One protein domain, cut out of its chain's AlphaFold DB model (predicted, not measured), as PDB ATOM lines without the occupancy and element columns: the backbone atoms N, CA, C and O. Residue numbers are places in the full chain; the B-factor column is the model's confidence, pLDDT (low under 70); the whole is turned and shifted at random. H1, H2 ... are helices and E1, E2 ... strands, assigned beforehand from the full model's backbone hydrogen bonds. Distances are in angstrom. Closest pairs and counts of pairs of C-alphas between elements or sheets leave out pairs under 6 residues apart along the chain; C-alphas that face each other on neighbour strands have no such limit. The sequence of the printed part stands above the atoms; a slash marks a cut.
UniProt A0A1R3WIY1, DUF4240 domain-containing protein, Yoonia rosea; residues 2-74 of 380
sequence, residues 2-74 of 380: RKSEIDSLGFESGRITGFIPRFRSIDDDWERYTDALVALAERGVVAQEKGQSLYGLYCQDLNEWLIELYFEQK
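What this domain is: This is residues 2 to 74 of the 380 residues of the protein "DUF4240 domain-containing protein" of Yoonia rosea (UniProt A0A1R3WIY1). One long helix, H2, runs through the middle of this small domain, with a two-stranded hairpin, E1 and E2, over its residues 33 to 40, and a second helix, H4, meeting its residues 26 to 30 at a steep tilt. Two short helices, H1 and H3, lie near H2, and residues 43 to 53 loop back from its last end to H3. The printed part has 73 residues, with four named helices and two named strands in the order H1, E1, E2, H2, H3, H4; the strands are antiparallel and the class is mostly helix. It is compact, with a radius of gyration of the C-alphas of 12.2 A and spans of 39 by 28 by 20 A.

Where its parts are: H1 is residues 3 to 7, beginning at C-alpha 3 (28.897, 11.538, 32.321). E1 is residues 10 to 12 and E2 residues 15 to 17. H2 is residues 26 to 42, 24.4 A long, from C-alpha 26 at (48.404, 9.420, 22.213). H3 is residues 54 to 58. H4 is residues 62 to 72, 15.5 A long, ending at C-alpha 72 (53.263, 21.779, 21.658).

How they stand to each other: H2 is the hub. Its residues 36 to 40 only just touch H1, with 3 pairs of C-alphas within 8 A, the closest being Ile 6 and Ala 36, 6.4 A. In the hairpin E1 and E2, N 12 and O 15 are 2.9 A apart, within hydrogen-bond range. The closest C-alphas of E2 and H2, Ile 16 and Leu 37, are 7.4 A apart. Residues 34 to 38 of H2 only just touch H3, with 3 pairs of C-alphas within 8 A, the closest being Leu 37 and Leu 54, 7.5 A. Residues 26 to 30 of H2 touch H4, closest at the C-alphas of Ile 26 and Leu 66, 6.4 A; the helices run opposite ways at a steep tilt of 49 degrees. H3 and H4 are apart. In H1, H2, H3 and H4 every O i to N i+4 pair is within hydrogen-bond range.

The domain as a whole: The two C-alphas farthest apart, Lys 50 and Lys 74, are 39.7 A apart. The printed part has no cut. The link from H2 to H3, 11 residues, is long. No printed residue has a pLDDT under 70, and the mean of the printed part is 88.8.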
ATOM      1  N   ARG A   2      33.719  10.872  32.659       71.44
ATOM      2  CA  ARG A   2      32.522  11.024  33.515       71.44
ATOM      3  C   ARG A   2      31.340  11.523  32.685       71.44
ATOM      4  O   ARG A   2      31.524  12.314  31.766       71.44
ATOM      5  N   LYS A   3      30.115  11.121  33.039       70.12
ATOM      6  CA  LYS A   3      28.897  11.538  32.321       70.12
ATOM      7  C   LYS A   3      28.769  13.064  32.198       70.12
ATOM      8  O   LYS A   3      28.469  13.562  31.123       70.12
ATOM      9  N   SER A   4      29.094  13.800  33.261       71.75
ATOM     10  CA  SER A   4      29.099  15.270  33.259       71.75
ATOM     11  C   SER A   4      30.104  15.885  32.276       71.75
ATOM     12  O   SER A   4      29.825  16.934  31.705       71.75
ATOM     13  N   GLU A   5      31.255  15.239  32.057       76.19
ATOM     14  CA  GLU A   5      32.245  15.672  31.064       76.19
ATOM     15  C   GLU A   5      31.704  15.436  29.654       76.19
ATOM     16  O   GLU A   5      31.727  16.350  28.838       76.19
ATOM     17  N   ILE A   6      31.144  14.249  29.395       79.50
ATOM     18  CA  ILE A   6      30.548  13.880  28.103       79.50
ATOM     19  C   ILE A   6      29.398  14.821  27.732       79.50
ATOM     20  O   ILE A   6      29.338  15.294  26.599       79.50
ATOM     21  N   ASP A   7      28.507  15.130  28.677       82.50
ATOM     22  CA  ASP A   7      27.337  15.984  28.440       82.50
ATOM     23  C   ASP A   7      27.731  17.413  28.017       82.50
ATOM     24  O   ASP A   7      26.996  18.061  27.264       82.50
ATOM     25  N   SER A   8      28.911  17.884  28.442       86.56
ATOM     26  CA  SER A   8      29.453  19.205  28.095       86.56
ATOM     27  C   SER A   8      30.115  19.284  26.714       86.56
ATOM     28  O   SER A   8      30.367  20.384  26.226       86.56
ATOM     29  N   LEU A   9      30.383  18.140  26.074       92.69
ATOM     30  CA  LEU A   9      31.027  18.093  24.762       92.69
ATOM     31  C   LEU A   9      30.065  18.505  23.647       92.69
ATOM     32  O   LEU A   9      28.876  18.161  23.676       92.69
ATOM     33  N   GLY A  10      30.619  19.173  22.637       92.38
ATOM     34  CA  GLY A  10      29.956  19.493  21.375       92.38
ATOM     35  C   GLY A  10      30.770  19.020  20.172       92.38
ATOM     36  O   GLY A  10      31.765  18.308  20.313       92.38
ATOM     37  N   PHE A  11      30.349  19.413  18.972       93.12
ATOM     38  CA  PHE A  11      31.065  19.095  17.739       93.12
ATOM     39  C   PHE A  11      30.994  20.267  16.763       93.12
ATOM     40  O   PHE A  11      29.906  20.658  16.340       93.12
ATOM     41  N   GLU A  12      32.146  20.824  16.399       90.81
ATOM     42  CA  GLU A  12      32.252  21.958  15.477       90.81
ATOM     43  C   GLU A  12      33.497  21.812  14.600       90.81
ATOM     44  O   GLU A  12      34.523  21.289  15.031       90.81
ATOM     45  N   SER A  13      33.414  22.273  13.348       86.75
ATOM     46  CA  SER A  13      34.541  22.278  12.400       86.75
ATOM     47  C   SER A  13      35.260  20.925  12.255       86.75
ATOM     48  O   SER A  13      36.473  20.876  12.070       86.75
ATOM     49  N   GLY A  14      34.515  19.818  12.347       86.75
ATOM     50  CA  GLY A  14      35.058  18.461  12.222       86.75
ATOM     51  C   GLY A  14      35.733  17.915  13.485       86.75
ATOM     52  O   GLY A  14      36.332  16.843  13.422       86.75
ATOM     53  N   ARG A  15      35.643  18.611  14.628       91.94
ATOM     54  CA  ARG A  15      36.272  18.214  15.894       91.94
ATOM     55  C   ARG A  15      35.307  18.271  17.074       91.94
ATOM     56  O   ARG A  15      34.361  19.056  17.088       91.94
ATOM     57  N   ILE A  16      35.584  17.464  18.096       93.25
ATOM     58  CA  ILE A  16      34.882  17.531  19.380       93.25
ATOM     59  C   ILE A  16      35.311  18.802  20.118       93.25
ATOM     60  O   ILE A  16      36.487  18.983  20.433       93.25
ATOM     61  N   THR A  17      34.355  19.673  20.430       93.19
ATOM     62  CA  THR A  17      34.602  20.866  21.243       93.19
ATOM     63  C   THR A  17      34.543  20.520  22.728       93.19
ATOM     64  O   THR A  17      33.731  19.703  23.164       93.19
ATOM     65  N   GLY A  18      35.442  21.116  23.517       89.69
ATOM     66  CA  GLY A  18      35.577  20.829  24.951       89.69
ATOM     67  C   GLY A  18      36.375  19.561  25.280       89.69
ATOM     68  O   GLY A  18      36.611  19.288  26.455       89.69
ATOM     69  N   PHE A  19      36.835  18.804  24.276       92.62
ATOM     70  CA  PHE A  19      37.760  17.697  24.505       92.62
ATOM     71  C   PHE A  19      39.145  18.226  24.893       92.62
ATOM     72  O   PHE A  19      39.733  19.040  24.182       92.62
ATOM     73  N   ILE A  20      39.672  17.735  26.013       89.94
ATOM     74  CA  ILE A  20      41.006  18.073  26.514       89.94
ATOM     75  C   ILE A  20      41.812  16.767  26.623       89.94
ATOM     76  O   ILE A  20      41.404  15.866  27.384       89.94
ATOM     77  N   PRO A  21      42.934  16.638  25.885       90.50
ATOM     78  CA  PRO A  21      43.850  15.519  26.048       90.50
ATOM     79  C   PRO A  21      44.396  15.464  27.477       90.50
ATOM     80  O   PRO A  21      44.683  16.493  28.092       90.50
ATOM     81  N   ARG A  22      44.531  14.257  28.019       86.31
ATOM     82  CA  ARG A  22      45.159  14.008  29.323       86.31
ATOM     83  C   ARG A  22      46.677  13.965  29.215       86.31
ATOM     84  O   ARG A  22      47.341  14.057  30.242       86.31
ATOM     85  N   PHE A  23      47.218  13.844  28.002       84.25
ATOM     86  CA  PHE A  23      48.653  13.756  27.752       84.25
ATOM     87  C   PHE A  23      49.318  12.525  28.397       84.25
ATOM     88  O   PHE A  23      50.505  12.566  28.721       84.25
ATOM     89  N   ARG A  24      48.557  11.434  28.594       77.06
ATOM     90  CA  ARG A  24      49.059  10.159  29.141       77.06
ATOM     91  C   ARG A  24      49.759   9.330  28.070       77.06
ATOM     92  O   ARG A  24      50.936   9.009  28.205       77.06
ATOM     93  N   SER A  25      49.041   9.042  26.994       81.88
ATOM     94  CA  SER A  25      49.559   8.536  25.728       81.88
ATOM     95  C   SER A  25      48.638   8.990  24.605       81.88
ATOM     96  O   SER A  25      47.452   9.253  24.820       81.88
ATOM     97  N   ILE A  26      49.194   9.082  23.398       85.75
ATOM     98  CA  ILE A  26      48.404   9.420  22.213       85.75
ATOM     99  C   ILE A  26      47.282   8.394  22.022       85.75
ATOM    100  O   ILE A  26      46.174   8.792  21.694       85.75
ATOM    101  N   ASP A  27      47.544   7.115  22.301       83.19
ATOM    102  CA  ASP A  27      46.554   6.042  22.186       83.19
ATOM    103  C   ASP A  27      45.415   6.176  23.222       83.19
ATOM    104  O   ASP A  27      44.254   6.064  22.840       83.19
ATOM    105  N   ASP A  28      45.700   6.535  24.486       81.94
ATOM    106  CA  ASP A  28      44.661   6.825  25.503       81.94
ATOM    107  C   ASP A  28      43.793   8.015  25.085       81.94
ATOM    108  O   ASP A  28      42.565   7.973  25.148       81.94
ATOM    109  N   ASP A  29      44.417   9.099  24.619       89.06
ATOM    110  CA  ASP A  29      43.666  10.269  24.169       89.06
ATOM    111  C   ASP A  29      42.889  10.001  22.876       89.06
ATOM    112  O   ASP A  29      41.800  10.554  22.698       89.06
ATOM    113  N   TRP A  30      43.395   9.126  22.008       91.94
ATOM    114  CA  TRP A  30      42.680   8.650  20.832       91.94
ATOM    115  C   TRP A  30      41.440   7.851  21.241       91.94
ATOM    116  O   TRP A  30      40.340   8.190  20.805       91.94
ATOM    117  N   GLU A  31      41.584   6.873  22.142       88.25
ATOM    118  CA  GLU A  31      40.477   6.058  22.656       88.25
ATOM    119  C   GLU A  31      39.415   6.922  23.345       88.25
ATOM    120  O   GLU A  31      38.228   6.862  23.010       88.25
ATOM    121  N   ARG A  32      39.837   7.831  24.229       90.62
ATOM    122  CA  ARG A  32      38.933   8.782  24.890       90.62
ATOM    123  C   ARG A  32      38.189   9.666  23.896       90.62
ATOM    124  O   ARG A  32      37.016   9.977  24.114       90.62
ATOM    125  N   TYR A  33      38.863  10.117  22.840       93.31
ATOM    126  CA  TYR A  33      38.229  10.914  21.795       93.31
ATOM    127  C   TYR A  33      37.191  10.081  21.036       93.31
ATOM    128  O   TYR A  33      36.092  10.564  20.758       93.31
ATOM    129  N   THR A  34      37.500   8.821  20.736       91.81
ATOM    130  CA  THR A  34      36.564   7.915  20.067       91.81
ATOM    131  C   THR A  34      35.350   7.561  20.920       91.81
ATOM    132  O   THR A  34      34.231   7.592  20.409       91.81
ATOM    133  N   ASP A  35      35.527   7.346  22.223       90.25
ATOM    134  CA  ASP A  35      34.423   7.144  23.166       90.25
ATOM    135  C   ASP A  35      33.515   8.375  23.234       90.25
ATOM    136  O   ASP A  35      32.285   8.276  23.202       90.25
ATOM    137  N   ALA A  36      34.120   9.565  23.281       91.75
ATOM    138  CA  ALA A  36      33.386  10.821  23.238       91.75
ATOM    139  C   ALA A  36      32.584  10.969  21.934       91.75
ATOM    140  O   ALA A  36      31.436  11.415  21.966       91.75
ATOM    141  N   LEU A  37      33.151  10.559  20.795       93.06
ATOM    142  CA  LEU A  37      32.469  10.585  19.503       93.06
ATOM    143  C   LEU A  37      31.251   9.652  19.474       93.06
ATOM    144  O   LEU A  37      30.197  10.045  18.971       93.06
ATOM    145  N   VAL A  38      31.371   8.446  20.038       91.50
ATOM    146  CA  VAL A  38      30.247   7.503  20.172       91.50
ATOM    147  C   VAL A  38      29.135   8.123  21.017       91.50
ATOM    148  O   VAL A  38      27.986   8.165  20.578       91.50
ATOM    149  N   ALA A  39      29.467   8.701  22.172       91.25
ATOM    150  CA  ALA A  39      28.476   9.340  23.033       91.25
ATOM    151  C   ALA A  39      27.792  10.551  22.366       91.25
ATOM    152  O   ALA A  39      26.596  10.789  22.558       91.25
ATOM    153  N   LEU A  40      28.518  11.322  21.550       92.62
ATOM    154  CA  LEU A  40      27.935  12.405  20.752       92.62
ATOM    155  C   LEU A  40      26.988  11.883  19.666       92.62
ATOM    156  O   LEU A  40      25.962  12.515  19.409       92.62
ATOM    157  N   ALA A  41      27.295  10.737  19.053       92.12
ATOM    158  CA  ALA A  41      26.418  10.095  18.077       92.12
ATOM    159  C   ALA A  41      25.121   9.593  18.734       92.12
ATOM    160  O   ALA A  41      24.034   9.841  18.217       92.12
ATOM    161  N   GLU A  42      25.212   8.975  19.915       91.38
ATOM    162  CA  GLU A  42      24.049   8.535  20.702       91.38
ATOM    163  C   GLU A  42      23.142   9.704  21.118       91.38
ATOM    164  O   GLU A  42      21.918   9.570  21.166       91.38
ATOM    165  N   ARG A  43      23.734  10.877  21.370       92.19
ATOM    166  CA  ARG A  43      23.016  12.132  21.655       92.19
ATOM    167  C   ARG A  43      22.470  12.826  20.401       92.19
ATOM    168  O   ARG A  43      21.778  13.834  20.532       92.19
ATOM    169  N   GLY A  44      22.788  12.333  19.203       90.75
ATOM    170  CA  GLY A  44      22.405  12.943  17.928       90.75
ATOM    171  C   GLY A  44      23.138  14.250  17.600       90.75
ATOM    172  O   GLY A  44      22.659  15.013  16.765       90.75
ATOM    173  N   VAL A  45      24.272  14.527  18.256       92.00
ATOM    174  CA  VAL A  45      25.110  15.714  17.988       92.00
ATOM    175  C   VAL A  45      25.918  15.532  16.700       92.00
ATOM    176  O   VAL A  45      26.085  16.481  15.938       92.00
ATOM    177  N   VAL A  46      26.385  14.310  16.438       91.94
ATOM    178  CA  VAL A  46      27.013  13.916  15.168       91.94
ATOM    179  C   VAL A  46      26.188  12.829  14.488       91.94
ATOM    180  O   VAL A  46      25.482  12.065  15.148       91.94
ATOM    181  N   ALA A  47      26.254  12.767  13.161       89.00
ATOM    182  CA  ALA A  47      25.460  11.831  12.382       89.00
ATOM    183  C   ALA A  47      26.210  10.509  12.182       89.00
ATOM    184  O   ALA A  47      27.380  10.486  11.813       89.00
ATOM    185  N   GLN A  48      25.510   9.391  12.358       86.81
ATOM    186  CA  GLN A  48      25.999   8.100  11.892       86.81
ATOM    187  C   GLN A  48      25.431   7.822  10.499       86.81
ATOM    188  O   GLN A  48      24.222   7.637  10.335       86.81
ATOM    189  N   GLU A  49      26.294   7.781   9.486       86.88
ATOM    190  CA  GLU A  49      25.877   7.470   8.120       86.88
ATOM    191  C   GLU A  49      25.844   5.959   7.871       86.88
ATOM    192  O   GLU A  49      26.726   5.195   8.271       86.88
ATOM    193  N   LYS A  50      24.798   5.493   7.182       83.44
ATOM    194  CA  LYS A  50      24.609   4.067   6.910       83.44
ATOM    195  C   LYS A  50      25.734   3.542   6.012       83.44
ATOM    196  O   LYS A  50      25.848   3.941   4.860       83.44
ATOM    197  N   GLY A  51      26.492   2.572   6.518       85.62
ATOM    198  CA  GLY A  51      27.592   1.938   5.784       85.62
ATOM    199  C   GLY A  51      28.949   2.627   5.956       85.62
ATOM    200  O   GLY A  51      29.919   2.164   5.364       85.62
ATOM    201  N   GLN A  52      29.035   3.673   6.781       87.06
ATOM    202  CA  GLN A  52      30.297   4.298   7.174       87.06
ATOM    203  C   GLN A  52      30.493   4.190   8.687       87.06
ATOM    204  O   GLN A  52      29.539   4.236   9.465       87.06
ATOM    205  N   SER A  53      31.740   4.005   9.116       89.12
ATOM    206  CA  SER A  53      32.074   4.062  10.537       89.12
ATOM    207  C   SER A  53      32.166   5.520  10.990       89.12
ATOM    208  O   SER A  53      32.599   6.382  10.225       89.12
ATOM    209  N   LEU A  54      31.824   5.785  12.256       87.88
ATOM    210  CA  LEU A  54      32.050   7.097  12.879       87.88
ATOM    211  C   LEU A  54      33.517   7.534  12.729       87.88
ATOM    212  O   LEU A  54      33.795   8.688  12.418       87.88
ATOM    213  N   TYR A  55      34.452   6.590  12.845       86.94
ATOM    214  CA  TYR A  55      35.883   6.835  12.663       86.94
ATOM    215  C   TYR A  55      36.242   7.298  11.250       86.94
ATOM    216  O   TYR A  55      36.992   8.257  11.089       86.94
ATOM    217  N   GLY A  56      35.684   6.656  10.219       85.00
ATOM    218  CA  GLY A  56      35.934   7.041   8.829       85.00
ATOM    219  C   GLY A  56      35.401   8.435   8.491       85.00
ATOM    220  O   GLY A  56      35.968   9.121   7.640       85.00
ATOM    221  N   LEU A  57      34.343   8.862   9.182       87.00
ATOM    222  CA  LEU A  57      33.737  10.181   9.032       87.00
ATOM    223  C   LEU A  57      34.500  11.283   9.774       87.00
ATOM    224  O   LEU A  57      34.661  12.374   9.235       87.00
ATOM    225  N   TYR A  58      34.961  11.013  11.000       90.44
ATOM    226  CA  TYR A  58      35.345  12.075  11.940       90.44
ATOM    227  C   TYR A  58      36.770  11.973  12.509       90.44
ATOM    228  O   TYR A  58      37.186  12.864  13.250       90.44
ATOM    229  N   CYS A  59      37.533  10.924  12.182       89.00
ATOM    230  CA  CYS A  59      38.863  10.683  12.765       89.00
ATOM    231  C   CYS A  59      40.015  10.665  11.742       89.00
ATOM    232  O   CYS A  59      41.107  10.217  12.084       89.00
ATOM    233  N   GLN A  60      39.806  11.143  10.509       86.12
ATOM    234  CA  GLN A  60      40.782  11.022   9.409       86.12
ATOM    235  C   GLN A  60      42.165  11.615   9.734       86.12
ATOM    236  O   GLN A  60      43.182  11.011   9.411       86.12
ATOM    237  N   ASP A  61      42.200  12.753  10.418       89.00
ATOM    238  CA  ASP A  61      43.397  13.498  10.827       89.00
ATOM    239  C   ASP A  61      43.542  13.559  12.363       89.00
ATOM    240  O   ASP A  61      44.204  14.442  12.910       89.00
ATOM    241  N   LEU A  62      42.872  12.661  13.101       90.88
ATOM    242  CA  LEU A  62      42.891  12.665  14.572       90.88
ATOM    243  C   LEU A  62      44.303  12.411  15.120       90.88
ATOM    244  O   LEU A  62      44.744  13.125  16.015       90.88
ATOM    245  N   ASN A  63      45.025  11.440  14.551       89.62
ATOM    246  CA  ASN A  63      46.389  11.120  14.985       89.62
ATOM    247  C   ASN A  63      47.354  12.287  14.778       89.62
ATOM    248  O   ASN A  63      48.102  12.627  15.688       89.62
ATOM    249  N   GLU A  64      47.327  12.913  13.601       91.44
ATOM    250  CA  GLU A  64      48.195  14.054  13.288       91.44
ATOM    251  C   GLU A  64      47.936  15.213  14.252       91.44
ATOM    252  O   GLU A  64      48.873  15.760  14.827       91.44
ATOM    253  N   TRP A  65      46.665  15.521  14.518       93.44
ATOM    254  CA  TRP A  65      46.286  16.564  15.467       93.44
ATOM    255  C   TRP A  65      46.686  16.250  16.913       93.44
ATOM    256  O   TRP A  65      47.226  17.123  17.590       93.44
ATOM    257  N   LEU A  66      46.480  15.018  17.394       95.12
ATOM    258  CA  LEU A  66      46.940  14.627  18.732       95.12
ATOM    259  C   LEU A  66      48.463  14.745  18.844       95.12
ATOM    260  O   LEU A  66      48.962  15.312  19.813       95.12
ATOM    261  N   ILE A  67      49.205  14.286  17.834       95.38
ATOM    262  CA  ILE A  67      50.665  14.421  17.786       95.38
ATOM    263  C   ILE A  67      51.087  15.896  17.852       95.38
ATOM    264  O   ILE A  67      52.010  16.216  18.603       95.38
ATOM    265  N   GLU A  68      50.413  16.800  17.132       94.88
ATOM    266  CA  GLU A  68      50.689  18.243  17.217       94.88
ATOM    267  C   GLU A  68      50.537  18.774  18.644       94.88
ATOM    268  O   GLU A  68      51.463  19.393  19.171       94.88
ATOM    269  N   LEU A  69      49.424  18.460  19.315       95.44
ATOM    270  CA  LEU A  69      49.199  18.888  20.700       95.44
ATOM    271  C   LEU A  69      50.284  18.357  21.645       95.44
ATOM    272  O   LEU A  69      50.732  19.060  22.551       95.44
ATOM    273  N   TYR A  70      50.742  17.123  21.439       96.38
ATOM    274  CA  TYR A  70      51.822  16.547  22.238       96.38
ATOM    275  C   TYR A  70      53.168  17.234  21.968       96.38
ATOM    276  O   TYR A  70      53.941  17.447  22.907       96.38
ATOM    277  N   PHE A  71      53.450  17.630  20.722       96.25
ATOM    278  CA  PHE A  71      54.648  18.405  20.390       96.25
ATOM    279  C   PHE A  71      54.614  19.791  21.041       96.25
ATOM    280  O   PHE A  71      55.624  20.209  21.616       96.25
ATOM    281  N   GLU A  72      53.468  20.477  21.008       95.62
ATOM    282  CA  GLU A  72      53.263  21.779  21.658       95.62
ATOM    283  C   GLU A  72      53.513  21.708  23.169       95.62
ATOM    284  O   GLU A  72      54.174  22.578  23.741       95.62
ATOM    285  N   GLN A  73      53.055  20.628  23.807       94.25
ATOM    286  CA  GLN A  73      53.268  20.365  25.234       94.25
ATOM    287  C   GLN A  73      54.630  19.732  25.554       94.25
ATOM    288  O   GLN A  73      54.903  19.417  26.713       94.25
ATOM    289  N   LYS A  74      55.497  19.534  24.550       93.19
ATOM    290  CA  LYS A  74      56.817  18.895  24.681       93.19
ATOM    291  C   LYS A  74      56.770  17.501  25.324       93.19
ATOM    292  O   LYS A  74      57.681  17.103  26.047       93.19
TER     293      LYS A  74